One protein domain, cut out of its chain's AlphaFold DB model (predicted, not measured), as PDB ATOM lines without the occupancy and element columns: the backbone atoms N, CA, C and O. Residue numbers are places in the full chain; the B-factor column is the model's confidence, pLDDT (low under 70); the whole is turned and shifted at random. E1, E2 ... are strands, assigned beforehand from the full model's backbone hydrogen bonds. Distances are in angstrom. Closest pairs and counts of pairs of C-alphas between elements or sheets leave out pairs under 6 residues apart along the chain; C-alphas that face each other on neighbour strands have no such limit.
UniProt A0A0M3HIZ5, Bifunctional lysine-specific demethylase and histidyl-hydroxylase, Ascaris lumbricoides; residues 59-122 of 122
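This is residues 59 to 122 of the 122 residues of the protein "Bifunctional lysine-specific demethylase and histidyl-hydroxylase" of Ascaris lumbricoides (UniProt A0A0M3HIZ5). With little regular structure, a small sheet of three strands, E3, E2, E5, and a separate pair, E1 with E4, are joined by loops; the long loop of residues 82 to 104 wraps round one end. The printed part has 64 residues, 17 in named strands E1 to E5, with no named helix: all strand, both sheets antiparallel. It is compact, radius of gyration of the C-alphas 11.6 A, spanning 35 by 24 by 17 A.

E2 is residues 78 to 81, 9.8 A; E3 is 105 to 108, 9.6 A; E5 is 119 to 121, ending at C-alpha 121 (8.092, -8.671, 18.970). E1, residues 67 to 69, begins at C-alpha 67 (13.082, -20.520, 24.107); E4 is 112 to 114.

Hairpin E2 and E3 has N 106 and O 80 3.0 A apart. E5 is E2's other neighbour, N 79 to O 121 2.9 A. E1 and E4 have N 69 to O 112 2.7 A. E1 and E5 are apart.

The printed part has no cut. E2 to E3 is the long link. Residues 100 to 105 and 121 to 122 have pLDDT under 70.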
ATOM      1  N   ALA A  59       9.038  -9.200  12.431       87.94
ATOM      2  CA  ALA A  59       7.647  -8.974  12.781       87.94
ATOM      3  C   ALA A  59       7.253  -9.910  13.935       87.94
ATOM      4  O   ALA A  59       7.876 -10.964  14.104       87.94
ATOM      5  N   PRO A  60       6.233  -9.563  14.724       89.31
ATOM      6  CA  PRO A  60       5.854 -10.402  15.841       89.31
ATOM      7  C   PRO A  60       5.371 -11.798  15.445       89.31
ATOM      8  O   PRO A  60       4.679 -11.946  14.439       89.31
ATOM      9  N   HIS A  61       5.744 -12.801  16.236       89.44
ATOM     10  CA  HIS A  61       5.422 -14.214  16.011       89.44
ATOM     11  C   HIS A  61       5.620 -15.040  17.292       89.44
ATOM     12  O   HIS A  61       6.218 -14.554  18.259       89.44
ATOM     13  N   TRP A  62       5.122 -16.275  17.301       90.50
ATOM     14  CA  TRP A  62       5.514 -17.312  18.256       90.50
ATOM     15  C   TRP A  62       6.150 -18.496  17.523       90.50
ATOM     16  O   TRP A  62       5.837 -18.753  16.360       90.50
ATOM     17  N   ASP A  63       7.001 -19.227  18.237       91.19
ATOM     18  CA  ASP A  63       7.663 -20.436  17.745       91.19
ATOM     19  C   ASP A  63       7.015 -21.701  18.338       91.19
ATOM     20  O   ASP A  63       6.393 -21.652  19.407       91.19
ATOM     21  N   GLU A  64       7.246 -22.852  17.701       91.44
ATOM     22  CA  GLU A  64       6.895 -24.187  18.213       91.44
ATOM     23  C   GLU A  64       7.827 -24.704  19.327       91.44
ATOM     24  O   GLU A  64       7.621 -25.800  19.862       91.44
ATOM     25  N   ILE A  65       8.850 -23.925  19.695       93.38
ATOM     26  CA  ILE A  65       9.864 -24.285  20.692       93.38
ATOM     27  C   ILE A  65       9.756 -23.457  21.975       93.38
ATOM     28  O   ILE A  65       9.390 -22.276  21.963       93.38
ATOM     29  N   ASP A  66      10.131 -24.071  23.097       93.62
ATOM     30  CA  ASP A  66      10.476 -23.322  24.303       93.62
ATOM     31  C   ASP A  66      11.828 -22.628  24.074       93.62
ATOM     32  O   ASP A  66      12.763 -23.228  23.540       93.62
ATOM     33  N   ALA A  67      11.930 -21.350  24.436       93.44
ATOM     34  CA  ALA A  67      13.082 -20.520  24.107       93.44
ATOM     35  C   ALA A  67      13.670 -19.841  25.343       93.44
ATOM     36  O   ALA A  67      12.973 -19.172  26.106       93.44
ATOM     37  N   PHE A  68      14.990 -19.938  25.466       93.44
ATOM     38  CA  PHE A  68      15.788 -19.174  26.416       93.44
ATOM     39  C   PHE A  68      16.576 -18.119  25.639       93.44
ATOM     40  O   PHE A  68      17.271 -18.435  24.675       93.44
ATOM     41  N   LEU A  69      16.446 -16.859  26.037       93.19
ATOM     42  CA  LEU A  69      17.165 -15.735  25.463       93.19
ATOM     43  C   LEU A  69      18.248 -15.299  26.431       93.19
ATOM     44  O   LEU A  69      17.964 -15.003  27.588       93.19
ATOM     45  N   LEU A  70      19.465 -15.224  25.908       94.12
ATOM     46  CA  LEU A  70      20.645 -14.755  26.615       94.12
ATOM     47  C   LEU A  70      21.137 -13.473  25.935       94.12
ATOM     48  O   LEU A  70      21.529 -13.495  24.764       94.12
ATOM     49  N   GLN A  71      21.084 -12.349  26.643       94.62
ATOM     50  CA  GLN A  71      21.527 -11.054  26.142       94.62
ATOM     51  C   GLN A  71      23.048 -10.943  26.281       94.62
ATOM     52  O   GLN A  71      23.573 -10.681  27.358       94.62
ATOM     53  N   LEU A  72      23.761 -11.111  25.165       94.25
ATOM     54  CA  LEU A  72      25.229 -11.082  25.158       94.25
ATOM     55  C   LEU A  72      25.802  -9.657  25.168       94.25
ATOM     56  O   LEU A  72      26.710  -9.357  25.937       94.25
ATOM     57  N   GLU A  73      25.279  -8.773  24.314       94.50
ATOM     58  CA  GLU A  73      25.813  -7.419  24.122       94.50
ATOM     59  C   GLU A  73      24.701  -6.390  23.904       94.50
ATOM     60  O   GLU A  73      23.682  -6.685  23.282       94.50
ATOM     61  N   GLY A  74      24.906  -5.155  24.364       93.62
ATOM     62  CA  GLY A  74      23.945  -4.067  24.179       93.62
ATOM     63  C   GLY A  74      22.639  -4.265  24.958       93.62
ATOM     64  O   GLY A  74      22.619  -4.857  26.035       93.62
ATOM     65  N   ARG A  75      21.543  -3.704  24.436       91.25
ATOM     66  CA  ARG A  75      20.197  -3.813  25.017       91.25
ATOM     67  C   ARG A  75      19.174  -4.027  23.916       91.25
ATOM     68  O   ARG A  75      19.270  -3.410  22.855       91.25
ATOM     69  N   LYS A  76      18.177  -4.857  24.199       88.56
ATOM     70  CA  LYS A  76      17.032  -5.080  23.329       88.56
ATOM     71  C   LYS A  76      15.765  -5.059  24.163       88.56
ATOM     72  O   LYS A  76      15.706  -5.700  25.204       88.56
ATOM     73  N   HIS A  77      14.790  -4.310  23.672       87.06
ATOM     74  CA  HIS A  77      13.490  -4.189  24.297       87.06
ATOM     75  C   HIS A  77      12.559  -5.260  23.739       87.06
ATOM     76  O   HIS A  77      12.329  -5.298  22.528       87.06
ATOM     77  N   TRP A  78      12.042  -6.121  24.610       87.56
ATOM     78  CA  TRP A  78      11.136  -7.195  24.221       87.56
ATOM     79  C   TRP A  78       9.711  -6.891  24.648       87.56
ATOM     80  O   TRP A  78       9.456  -6.605  25.818       87.56
ATOM     81  N   LYS A  79       8.775  -7.044  23.708       86.88
ATOM     82  CA  LYS A  79       7.343  -7.129  23.998       86.88
ATOM     83  C   LYS A  79       6.913  -8.580  23.917       86.88
ATOM     84  O   LYS A  79       7.106  -9.236  22.890       86.88
ATOM     85  N   VAL A  80       6.327  -9.060  25.006       86.56
ATOM     86  CA  VAL A  80       5.908 -10.454  25.161       86.56
ATOM     87  C   VAL A  80       4.416 -10.484  25.432       86.56
ATOM     88  O   VAL A  80       3.926  -9.777  26.315       86.56
ATOM     89  N   PHE A  81       3.712 -11.305  24.666       85.75
ATOM     90  CA  PHE A  81       2.261 -11.395  24.678       85.75
ATOM     91  C   PHE A  81       1.858 -12.801  25.111       85.75
ATOM     92  O   PHE A  81       2.449 -13.791  24.666       85.75
ATOM     93  N   ALA A  82       0.856 -12.873  25.983       84.50
ATOM     94  CA  ALA A  82       0.198 -14.132  26.300       84.50
ATOM     95  C   ALA A  82      -0.491 -14.709  25.043       84.50
ATOM     96  O   ALA A  82      -0.782 -13.939  24.120       84.50
ATOM     97  N   PRO A  83      -0.756 -16.029  25.000       81.88
ATOM     98  CA  PRO A  83      -1.604 -16.622  23.970       81.88
ATOM     99  C   PRO A  83      -2.955 -15.904  23.902       81.88
ATOM    100  O   PRO A  83      -3.429 -15.394  24.922       81.88
ATOM    101  N   ILE A  84      -3.542 -15.824  22.706       76.88
ATOM    102  CA  ILE A  84      -4.802 -15.099  22.494       76.88
ATOM    103  C   ILE A  84      -5.954 -15.884  23.126       76.88
ATOM    104  O   ILE A  84      -6.709 -15.307  23.905       76.88
ATOM    105  N   ASP A  85      -5.999 -17.190  22.859       78.38
ATOM    106  CA  ASP A  85      -6.978 -18.137  23.392       78.38
ATOM    107  C   ASP A  85      -6.287 -19.410  23.926       78.38
ATOM    108  O   ASP A  85      -5.094 -19.634  23.697       78.38
ATOM    109  N   ASP A  86      -7.029 -20.272  24.630       78.94
ATOM    110  CA  ASP A  86      -6.504 -21.540  25.168       78.94
ATOM    111  C   ASP A  86      -5.978 -22.474  24.062       78.94
ATOM    112  O   ASP A  86      -5.001 -23.196  24.277       78.94
ATOM    113  N   ASP A  87      -6.575 -22.415  22.870       77.44
ATOM    114  CA  ASP A  87      -6.141 -23.181  21.694       77.44
ATOM    115  C   ASP A  87      -4.779 -22.708  21.150       77.44
ATOM    116  O   ASP A  87      -4.040 -23.499  20.561       77.44
ATOM    117  N   ASP A  88      -4.406 -21.449  21.408       74.19
ATOM    118  CA  ASP A  88      -3.090 -20.895  21.067       74.19
ATOM    119  C   ASP A  88      -2.047 -21.175  22.161       74.19
ATOM    120  O   ASP A  88      -0.874 -20.801  22.040       74.19
ATOM    121  N   SER A  89      -2.444 -21.825  23.261       83.69
ATOM    122  CA  SER A  89      -1.517 -22.205  24.316       83.69
ATOM    123  C   SER A  89      -0.698 -23.429  23.903       83.69
ATOM    124  O   SER A  89      -1.211 -24.464  23.483       83.69
ATOM    125  N   LEU A  90       0.623 -23.323  24.055       86.62
ATOM    126  CA  LEU A  90       1.569 -24.394  23.743       86.62
ATOM    127  C   LEU A  90       1.433 -24.974  22.312       86.62
ATOM    128  O   LEU A  90       1.357 -26.202  22.162       86.62
ATOM    129  N   PRO A  91       1.439 -24.125  21.267       87.81
ATOM    130  CA  PRO A  91       1.208 -24.544  19.899       87.81
ATOM    131  C   PRO A  91       2.294 -25.516  19.441       87.81
ATOM    132  O   PRO A  91       3.440 -25.494  19.904       87.81
ATOM    133  N   ARG A  92       1.909 -26.393  18.515       90.00
ATOM    134  CA  ARG A  92       2.814 -27.359  17.884       90.00
ATOM    135  C   ARG A  92       3.537 -26.801  16.666       90.00
ATOM    136  O   ARG A  92       4.534 -27.387  16.266       90.00
ATOM    137  N   ASP A  93       3.046 -25.689  16.129       91.19
ATOM    138  CA  ASP A  93       3.528 -25.071  14.902       91.19
ATOM    139  C   ASP A  93       3.829 -23.580  15.136       91.19
ATOM    140  O   ASP A  93       3.126 -22.899  15.893       91.19
ATOM    141  N   SER A  94       4.869 -23.070  14.467       89.38
ATOM    142  CA  SER A  94       5.176 -21.636  14.392       89.38
ATOM    143  C   SER A  94       4.019 -20.831  13.806       89.38
ATOM    144  O   SER A  94       3.327 -21.276  12.885       89.38
ATOM    145  N   SER A  95       3.874 -19.584  14.254       88.25
ATOM    146  CA  SER A  95       2.990 -18.631  13.586       88.25
ATOM    147  C   SER A  95       3.614 -18.055  12.316       88.25
ATOM    148  O   SER A  95       4.831 -17.997  12.145       88.25
ATOM    149  N   GLY A  96       2.771 -17.497  11.446       86.81
ATOM    150  CA  GLY A  96       3.223 -16.490  10.488       86.81
ATOM    151  C   GLY A  96       3.580 -15.164  11.175       86.81
ATOM    152  O   GLY A  96       3.419 -15.004  12.385       86.81
ATOM    153  N   SER A  97       4.020 -14.175  10.393       86.25
ATOM    154  CA  SER A  97       4.153 -12.801  10.889       86.25
ATOM    155  C   SER A  97       2.787 -12.215  11.236       86.25
ATOM    156  O   SER A  97       1.894 -12.143  10.389       86.25
ATOM    157  N   LEU A  98       2.646 -11.747  12.469       83.38
ATOM    158  CA  LEU A  98       1.409 -11.196  12.998       83.38
ATOM    159  C   LEU A  98       1.413  -9.670  12.910       83.38
ATOM    160  O   LEU A  98       2.455  -9.010  12.930       83.38
ATOM    161  N   ARG A  99       0.215  -9.090  12.835       77.44
ATOM    162  CA  ARG A  99      -0.007  -7.652  13.005       77.44
ATOM    163  C   ARG A  99      -0.784  -7.464  14.293       77.44
ATOM    164  O   ARG A  99      -1.927  -7.897  14.379       77.44
ATOM    165  N   PHE A 100      -0.185  -6.826  15.288       67.56
ATOM    166  CA  PHE A 100      -0.903  -6.571  16.529       67.56
ATOM    167  C   PHE A 100      -1.753  -5.314  16.434       67.56
ATOM    168  O   PHE A 100      -1.271  -4.260  16.024       67.56
ATOM    169  N   THR A 101      -3.004  -5.420  16.878       52.09
ATOM    170  CA  THR A 101      -3.922  -4.281  16.999       52.09
ATOM    171  C   THR A 101      -4.311  -3.936  18.434       52.09
ATOM    172  O   THR A 101      -4.745  -2.805  18.633       52.09
ATOM    173  N   LYS A 102      -4.127  -4.814  19.436       49.69
ATOM    174  CA  LYS A 102      -4.228  -4.515  20.889       49.69
ATOM    175  C   LYS A 102      -4.271  -5.805  21.705       49.69
ATOM    176  O   LYS A 102      -5.242  -6.524  21.524       49.69
ATOM    177  N   ILE A 103      -3.336  -6.030  22.637       55.75
ATOM    178  CA  ILE A 103      -3.495  -6.890  23.839       55.75
ATOM    179  C   ILE A 103      -2.434  -6.455  24.876       55.75
ATOM    180  O   ILE A 103      -1.457  -5.829  24.490       55.75
ATOM    181  N   ASN A 104      -2.604  -6.744  26.169       56.91
ATOM    182  CA  ASN A 104      -1.610  -6.468  27.216       56.91
ATOM    183  C   ASN A 104      -0.276  -7.188  26.934       56.91
ATOM    184  O   ASN A 104      -0.255  -8.408  26.783       56.91
ATOM    185  N   TRP A 105       0.834  -6.446  26.908       67.56
ATOM    186  CA  TRP A 105       2.191  -6.987  26.789       67.56
ATOM    187  C   TRP A 105       3.007  -6.692  28.042       67.56
ATOM    188  O   TRP A 105       2.773  -5.703  28.739       67.56
ATOM    189  N   MET A 106       3.991  -7.545  28.309       70.88
ATOM    190  CA  MET A 106       5.022  -7.267  29.303       70.88
ATOM    191  C   MET A 106       6.295  -6.815  28.603       70.88
ATOM    192  O   MET A 106       6.732  -7.441  27.635       70.88
ATOM    193  N   GLU A 107       6.880  -5.741  29.121       79.06
ATOM    194  CA  GLU A 107       8.193  -5.262  28.708       79.06
ATOM    195  C   GLU A 107       9.275  -5.965  29.517       79.06
ATOM    196  O   GLU A 107       9.160  -6.144  30.738       79.06
ATOM    197  N   LYS A 108      10.322  -6.393  28.821       76.00
ATOM    198  CA  LYS A 108      11.435  -7.108  29.424       76.00
ATOM    199  C   LYS A 108      12.751  -6.733  28.755       76.00
ATOM    200  O   LYS A 108      12.852  -6.730  27.530       76.00
ATOM    201  N   ASP A 109      13.753  -6.504  29.596       79.38
ATOM    202  CA  ASP A 109      15.143  -6.310  29.202       79.38
ATOM    203  C   ASP A 109      15.987  -7.485  29.712       79.38
ATOM    204  O   ASP A 109      15.722  -8.027  30.788       79.38
ATOM    205  N   GLY A 110      17.038  -7.832  28.969       79.25
ATOM    206  CA  GLY A 110      18.012  -8.846  29.377       79.25
ATOM    207  C   GLY A 110      17.567 -10.279  29.090       79.25
ATOM    208  O   GLY A 110      16.907 -10.545  28.084       79.25
ATOM    209  N   ASP A 111      17.987 -11.193  29.960       84.69
ATOM    210  CA  ASP A 111      17.771 -12.627  29.786       84.69
ATOM    211  C   ASP A 111      16.316 -13.011  30.050       84.69
ATOM    212  O   ASP A 111      15.696 -12.559  31.018       84.69
ATOM    213  N   LEU A 112      15.760 -13.857  29.183       82.50
ATOM    214  CA  LEU A 112      14.345 -14.215  29.216       82.50
ATOM    215  C   LEU A 112      14.122 -15.695  28.965       82.50
ATOM    216  O   LEU A 112      14.824 -16.330  28.190       82.50
ATOM    217  N   ASN A 113      13.094 -16.238  29.606       82.69
ATOM    218  CA  ASN A 113      12.590 -17.572  29.324       82.69
ATOM    219  C   ASN A 113      11.160 -17.444  28.807       82.69
ATOM    220  O   ASN A 113      10.309 -16.830  29.457       82.69
ATOM    221  N   PHE A 114      10.907 -18.033  27.646       80.94
ATOM    222  CA  PHE A 114       9.605 -18.073  27.017       80.94
ATOM    223  C   PHE A 114       9.183 -19.508  26.773       80.94
ATOM    224  O   PHE A 114       9.872 -20.268  26.095       80.94
ATOM    225  N   ARG A 115       7.977 -19.840  27.228       81.12
ATOM    226  CA  ARG A 115       7.307 -21.032  26.725       81.12
ATOM    227  C   ARG A 115       6.874 -20.821  25.277       81.12
ATOM    228  O   ARG A 115       6.570 -19.691  24.872       81.12
ATOM    229  N   ARG A 116       6.834 -21.905  24.509       81.50
ATOM    230  CA  ARG A 116       6.244 -21.921  23.165       81.50
ATOM    231  C   ARG A 116       4.822 -21.349  23.189       81.50
ATOM    232  O   ARG A 116       4.085 -21.540  24.160       81.50
ATOM    233  N   GLY A 117       4.455 -20.625  22.136       70.19
ATOM    234  CA  GLY A 117       3.171 -19.912  22.039       70.19
ATOM    235  C   GLY A 117       3.139 -18.512  22.647       70.19
ATOM    236  O   GLY A 117       2.203 -17.763  22.389       70.19
ATOM    237  N   LEU A 118       4.165 -18.099  23.400       77.31
ATOM    238  CA  LEU A 118       4.303 -16.683  23.741       77.31
ATOM    239  C   LEU A 118       4.724 -15.903  22.501       77.31
ATOM    240  O   LEU A 118       5.807 -16.140  21.957       77.31
ATOM    241  N   THR A 119       3.887 -14.948  22.092       73.25
ATOM    242  CA  THR A 119       4.223 -14.091  20.956       73.25
ATOM    243  C   THR A 119       5.280 -13.086  21.383       73.25
ATOM    244  O   THR A 119       5.212 -12.528  22.482       73.25
ATOM    245  N   ARG A 120       6.262 -12.837  20.521       75.00
ATOM    246  CA  ARG A 120       7.383 -11.935  20.783       75.00
ATOM    247  C   ARG A 120       7.529 -10.966  19.628       75.00
ATOM    248  O   ARG A 120       7.434 -11.355  18.468       75.00
ATOM    249  N   GLY A 121       7.793  -9.710  19.947       67.81
ATOM    250  CA  GLY A 121       8.092  -8.671  18.970       67.81
ATOM    251  C   GLY A 121       8.911  -7.549  19.596       67.81
ATOM    252  O   GLY A 121       9.031  -7.477  20.821       67.81
ATOM    253  N   ASN A 122       9.456  -6.679  18.747       64.75
ATOM    254  CA  ASN A 122      10.113  -5.437  19.166       64.75
ATOM    255  C   ASN A 122       9.201  -4.252  18.824       64.75
ATOM    256  O   ASN A 122       8.644  -4.262  17.706       64.75
TER     257      ASN A 122